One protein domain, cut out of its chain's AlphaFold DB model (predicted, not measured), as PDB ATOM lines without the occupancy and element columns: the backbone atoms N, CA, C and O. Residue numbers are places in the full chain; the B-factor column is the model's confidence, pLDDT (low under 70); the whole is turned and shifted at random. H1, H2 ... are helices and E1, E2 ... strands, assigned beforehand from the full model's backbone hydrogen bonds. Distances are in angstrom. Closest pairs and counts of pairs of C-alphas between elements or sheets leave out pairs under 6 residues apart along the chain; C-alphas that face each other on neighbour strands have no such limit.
ATOM      1  N   TRP A  12     -39.326 -52.249  43.471       97.94
ATOM      2  CA  TRP A  12     -37.987 -51.755  43.126       97.94
ATOM      3  C   TRP A  12     -37.959 -51.210  41.689       97.94
ATOM      4  O   TRP A  12     -37.334 -51.764  40.790       97.94
ATOM      5  N   ALA A  13     -38.738 -50.157  41.468       98.06
ATOM      6  CA  ALA A  13     -38.829 -49.371  40.265       98.06
ATOM      7  C   ALA A  13     -38.155 -48.028  40.533       98.06
ATOM      8  O   ALA A  13     -38.432 -47.369  41.540       98.06
ATOM      9  N   TRP A  14     -37.312 -47.638  39.589       98.06
ATOM     10  CA  TRP A  14     -36.746 -46.309  39.492       98.06
ATOM     11  C   TRP A  14     -37.423 -45.596  38.326       98.06
ATOM     12  O   TRP A  14     -37.446 -46.110  37.205       98.06
ATOM     13  N   GLN A  15     -38.046 -44.459  38.611       98.12
ATOM     14  CA  GLN A  15     -38.767 -43.667  37.627       98.12
ATOM     15  C   GLN A  15     -38.013 -42.366  37.341       98.12
ATOM     16  O   GLN A  15     -37.507 -41.743  38.261       98.12
ATOM     17  N   THR A  16     -37.999 -41.914  36.084       97.38
ATOM     18  CA  THR A  16     -37.401 -40.626  35.702       97.38
ATOM     19  C   THR A  16     -38.444 -39.602  35.275       97.38
ATOM     20  O   THR A  16     -39.326 -39.903  34.462       97.38
ATOM     21  N   LYS A  17     -38.313 -38.366  35.775       95.44
ATOM     22  CA  LYS A  17     -39.126 -37.215  35.358       95.44
ATOM     23  C   LYS A  17     -39.033 -36.949  33.856       95.44
ATOM     24  O   LYS A  17     -40.038 -36.576  33.250       95.44
ATOM     25  N   ALA A  18     -37.859 -37.164  33.253       94.81
ATOM     26  CA  ALA A  18     -37.609 -36.858  31.844       94.81
ATOM     27  C   ALA A  18     -38.504 -37.668  30.898       94.81
ATOM     28  O   ALA A  18     -38.905 -37.163  29.850       94.81
ATOM     29  N   TRP A  19     -38.834 -38.912  31.257       95.00
ATOM     30  CA  TRP A  19     -39.643 -39.803  30.414       95.00
ATOM     31  C   TRP A  19     -41.064 -40.011  30.935       95.00
ATOM     32  O   TRP A  19     -41.908 -40.516  30.201       95.00
ATOM     33  N   SER A  20     -41.359 -39.602  32.173       95.88
ATOM     34  CA  SER A  20     -42.717 -39.655  32.722       95.88
ATOM     35  C   SER A  20     -43.526 -38.374  32.508       95.88
ATOM     36  O   SER A  20     -44.696 -38.326  32.888       95.88
ATOM     37  N   GLY A  21     -42.922 -37.314  31.956       93.25
ATOM     38  CA  GLY A  21     -43.561 -35.996  31.873       93.25
ATOM     39  C   GLY A  21     -43.879 -35.413  33.256       93.25
ATOM     40  O   GLY A  21     -44.839 -34.662  33.405       93.25
ATOM     41  N   GLY A  22     -43.120 -35.814  34.281       91.69
ATOM     42  CA  GLY A  22     -43.352 -35.437  35.676       91.69
ATOM     43  C   GLY A  22     -44.469 -36.204  36.390       91.69
ATOM     44  O   GLY A  22     -44.651 -36.002  37.588       91.69
ATOM     45  N   ALA A  23     -45.190 -37.110  35.721       96.19
ATOM     46  CA  ALA A  23     -46.119 -38.001  36.411       96.19
ATOM     47  C   ALA A  23     -45.346 -38.953  37.338       96.19
ATOM     48  O   ALA A  23     -44.310 -39.491  36.940       96.19
ATOM     49  N   ARG A  24     -45.856 -39.189  38.554       96.75
ATOM     50  CA  ARG A  24     -45.225 -40.063  39.555       96.75
ATOM     51  C   ARG A  24     -46.019 -41.353  39.734       96.75
ATOM     52  O   ARG A  24     -47.201 -41.306  40.054       96.75
ATOM     53  N   GLU A  25     -45.352 -42.491  39.564       97.31
ATOM     54  CA  GLU A  25     -45.885 -43.824  39.850       97.31
ATOM     55  C   GLU A  25     -45.839 -44.065  41.367       97.31
ATOM     56  O   GLU A  25     -44.743 -44.113  41.939       97.31
ATOM     57  N   PRO A  26     -46.986 -44.206  42.059       97.75
ATOM     58  CA  PRO A  26     -47.012 -44.374  43.510       97.75
ATOM     59  C   PRO A  26     -46.158 -45.541  44.013       97.75
ATOM     60  O   PRO A  26     -45.548 -45.414  45.070       97.75
ATOM     61  N   ALA A  27     -46.036 -46.627  43.246       98.12
ATOM     62  CA  ALA A  27     -45.280 -47.803  43.662       98.12
ATOM     63  C   ALA A  27     -43.750 -47.700  43.473       98.12
ATOM     64  O   ALA A  27     -43.042 -48.612  43.897       98.12
ATOM     65  N   ALA A  28     -43.212 -46.651  42.839       98.38
ATOM     66  CA  ALA A  28     -41.764 -46.509  42.637       98.38
ATOM     67  C   ALA A  28     -41.019 -46.175  43.940       98.38
ATOM     68  O   ALA A  28     -41.500 -45.380  44.748       98.38
ATOM     69  N   VAL A  29     -39.839 -46.774  44.134       98.69
ATOM     70  CA  VAL A  29     -38.987 -46.552  45.321       98.69
ATOM     71  C   VAL A  29     -37.985 -45.415  45.132       98.69
ATOM     72  O   VAL A  29     -37.508 -44.870  46.125       98.69
ATOM     73  N   LEU A  30     -37.685 -45.056  43.882       98.62
ATOM     74  CA  LEU A  30     -36.792 -43.959  43.508       98.62
ATOM     75  C   LEU A  30     -37.436 -43.104  42.415       98.62
ATOM     76  O   LEU A  30     -38.067 -43.648  41.498       98.62
ATOM     77  N   PHE A  31     -37.236 -41.789  42.486       98.38
ATOM     78  CA  PHE A  31     -37.663 -40.856  41.445       98.38
ATOM     79  C   PHE A  31     -36.567 -39.846  41.096       98.38
ATOM     80  O   PHE A  31     -36.183 -39.042  41.938       98.38
ATOM     81  N   GLN A  32     -36.125 -39.855  39.839       98.00
ATOM     82  CA  GLN A  32     -35.150 -38.906  39.308       98.00
ATOM     83  C   GLN A  32     -35.827 -37.559  39.064       98.00
ATOM     84  O   GLN A  32     -36.596 -37.402  38.106       98.00
ATOM     85  N   THR A  33     -35.578 -36.610  39.961       95.56
ATOM     86  CA  THR A  33     -36.278 -35.320  40.030       95.56
ATOM     87  C   THR A  33     -35.532 -34.208  39.287       95.56
ATOM     88  O   THR A  33     -36.166 -33.360  38.640       95.56
ATOM     89  N   GLU A  34     -34.198 -34.277  39.281       95.31
ATOM     90  CA  GLU A  34     -33.307 -33.434  38.480       95.31
ATOM     91  C   GLU A  34     -32.524 -34.305  37.502       95.31
ATOM     92  O   GLU A  34     -32.013 -35.363  37.869       95.31
ATOM     93  N   VAL A  35     -32.462 -33.855  36.250       95.50
ATOM     94  CA  VAL A  35     -31.786 -34.554  35.156       95.50
ATOM     95  C   VAL A  35     -30.806 -33.586  34.523       95.50
ATOM     96  O   VAL A  35     -31.210 -32.508  34.084       95.50
ATOM     97  N   VAL A  36     -29.540 -33.978  34.446       96.81
ATOM     98  CA  VAL A  36     -28.489 -33.198  33.808       96.81
ATOM     99  C   VAL A  36     -28.798 -33.074  32.321       96.81
ATOM    100  O   VAL A  36     -28.891 -34.049  31.572       96.81
ATOM    101  N   THR A  37     -28.927 -31.836  31.870       94.62
ATOM    102  CA  THR A  37     -29.104 -31.473  30.468       94.62
ATOM    103  C   THR A  37     -28.112 -30.381  30.082       94.62
ATOM    104  O   THR A  37     -27.440 -29.788  30.920       94.62
ATOM    105  N   ALA A  38     -28.023 -30.072  28.787       93.12
ATOM    106  CA  ALA A  38     -27.162 -28.987  28.319       93.12
ATOM    107  C   ALA A  38     -27.591 -27.603  28.850       93.12
ATOM    108  O   ALA A  38     -26.746 -26.730  29.026       93.12
ATOM    109  N   SER A  39     -28.893 -27.391  29.071       94.25
ATOM    110  CA  SER A  39     -29.461 -26.121  29.549       94.25
ATOM    111  C   SER A  39     -29.627 -26.047  31.064       94.25
ATOM    112  O   SER A  39     -29.754 -24.952  31.603       94.25
ATOM    113  N   ASP A  40     -29.654 -27.197  31.729       93.44
ATOM    114  CA  ASP A  40     -29.781 -27.329  33.174       93.44
ATOM    115  C   ASP A  40     -28.789 -28.404  33.635       93.44
ATOM    116  O   ASP A  40     -29.091 -29.595  33.528       93.44
ATOM    117  N   PRO A  41     -27.569 -28.013  34.041       92.38
ATOM    118  CA  PRO A  41     -26.511 -28.958  34.365       92.38
ATOM    119  C   PRO A  41     -26.733 -29.693  35.695       92.38
ATOM    120  O   PRO A  41     -25.893 -30.512  36.043       92.38
ATOM    121  N   GLY A  42     -27.830 -29.446  36.422       91.88
ATOM    122  CA  GLY A  42     -28.124 -30.126  37.684       91.88
ATOM    123  C   GLY A  42     -27.142 -29.785  38.810       91.88
ATOM    124  O   GLY A  42     -26.485 -28.736  38.807       91.88
ATOM    125  N   ALA A  43     -27.055 -30.671  39.801       95.62
ATOM    126  CA  ALA A  43     -26.176 -30.504  40.952       95.62
ATOM    127  C   ALA A  43     -24.704 -30.777  40.588       95.62
ATOM    128  O   ALA A  43     -24.405 -31.730  39.877       95.62
ATOM    129  N   LEU A  44     -23.770 -29.982  41.124       97.19
ATOM    130  CA  LEU A  44     -22.325 -30.155  40.925       97.19
ATOM    131  C   LEU A  44     -21.668 -30.710  42.197       97.19
ATOM    132  O   LEU A  44     -21.681 -30.050  43.235       97.19
ATOM    133  N   ILE A  45     -21.042 -31.883  42.107       97.81
ATOM    134  CA  ILE A  45     -20.287 -32.517  43.198       97.81
ATOM    135  C   ILE A  45     -18.879 -32.818  42.692       97.81
ATOM    136  O   ILE A  45     -18.712 -33.506  41.690       97.81
ATOM    137  N   ASP A  46     -17.861 -32.264  43.355       97.44
ATOM    138  CA  ASP A  46     -16.444 -32.450  43.006       97.44
ATOM    139  C   ASP A  46     -16.121 -32.217  41.513       97.44
ATOM    140  O   ASP A  46     -15.295 -32.896  40.907       97.44
ATOM    141  N   GLY A  47     -16.785 -31.225  40.905       97.00
ATOM    142  CA  GLY A  47     -16.599 -30.864  39.495       97.00
ATOM    143  C   GLY A  47     -17.389 -31.722  38.499       97.00
ATOM    144  O   GLY A  47     -17.231 -31.536  37.293       97.00
ATOM    145  N   VAL A  48     -18.249 -32.622  38.978       97.50
ATOM    146  CA  VAL A  48     -19.107 -33.485  38.160       97.50
ATOM    147  C   VAL A  48     -20.569 -33.094  38.344       97.50
ATOM    148  O   VAL A  48     -21.058 -33.001  39.467       97.50
ATOM    149  N   ASN A  49     -21.261 -32.863  37.232       98.06
ATOM    150  CA  ASN A  49     -22.706 -32.662  37.216       98.06
ATOM    151  C   ASN A  49     -23.414 -34.007  37.411       98.06
ATOM    152  O   ASN A  49     -23.093 -34.966  36.704       98.06
ATOM    153  N   VAL A  50     -24.361 -34.080  38.340       97.94
ATOM    154  CA  VAL A  50     -25.072 -35.308  38.704       97.94
ATOM    155  C   VAL A  50     -26.583 -35.116  38.650       97.94
ATOM    156  O   VAL A  50     -27.105 -34.039  38.945       97.94
ATOM    157  N   ASP A  51     -27.277 -36.192  38.286       97.38
ATOM    158  CA  ASP A  51     -28.722 -36.296  38.468       97.38
ATOM    159  C   ASP A  51     -29.050 -36.385  39.967       97.38
ATOM    160  O   ASP A  51     -28.219 -36.812  40.775       97.38
ATOM    161  N   VAL A  52     -30.278 -36.014  40.335       97.50
ATOM    162  CA  VAL A  52     -30.762 -36.117  41.718       97.50
ATOM    163  C   VAL A  52     -31.961 -37.050  41.772       97.50
ATOM    164  O   VAL A  52     -32.950 -36.858  41.058       97.50
ATOM    165  N   ASP A  53     -31.874 -38.040  42.657       98.25
ATOM    166  CA  ASP A  53     -32.907 -39.037  42.907       98.25
ATOM    167  C   ASP A  53     -33.474 -38.915  44.324       98.25
ATOM    168  O   ASP A  53     -32.742 -38.978  45.315       98.25
ATOM    169  N   ASP A  54     -34.798 -38.817  44.420       98.12
ATOM    170  CA  ASP A  54     -35.518 -38.883  45.687       98.12
ATOM    171  C   ASP A  54     -35.709 -40.343  46.117       98.12
ATOM    172  O   ASP A  54     -36.175 -41.187  45.344       98.12
TER     173      ASP A  54
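AT A GLANCE: This is residues 12 to 54 of the 67 residues of an uncharacterized protein of Mycobacterium sp. shizuoka-1 (UniProt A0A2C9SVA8). A small sheet of three short strands, with E2 between E1 and E5, makes one end of a flat shape, and the small hairpin of E3 and E4 makes the other end, with E4 running on into E5. The one short helix, H1, only grazes the sheet. The printed part has 43 residues, in the order E1, H1, E2, E3, E4, E5, and is mostly strand. The sheet E1, E2, E5 is mixed. The whole is only just loose, close to compact, with a radius of gyration of the C-alphas of 11.3 A and spans of 33 by 19 by 9 A.

HOW THE PARTS SIT: E2, residues 28 to 34, is the inner strand. E1, residues 12 to 16, is parallel to it at 23 degrees, with N 32 and O 15 2.8 A apart, within hydrogen-bond range. E5, residues 52 to 54, is antiparallel to E2 at 146 degrees, with N 33 and O 52 2.9 A apart, within the same range. H1, residues 17 to 20, grazes the sheet with residues 17 to 18; it is too short for any O i to N i+4 pair, and its one O i to N i+3 pair is within range. E1, H1 and E2 form a strand-helix-strand unit, two parallel neighbour strands with a helix between, and its crossover is right-handed. E3, residues 43 to 45, and E4, residues 48 to 50, form an antiparallel hairpin, with N 50 and O 43 2.8 A apart, within range. E4 and E5 meet only through their link, at 33 degrees.

IN THESE COORDINATES: E2 is 16.1 A long and E1 13.4 A. E1 begins at C-alpha 12 (-37.987, -51.755, 43.126), and E5 ends at C-alpha 54 (-35.518, -38.883, 45.687).

THE WHOLE: The two C-alphas farthest apart, those of Ala 27 and Gly 47, are 33.6 A apart. The printed part has no cut, and no link is long. No printed residue is under 70 in pLDDT.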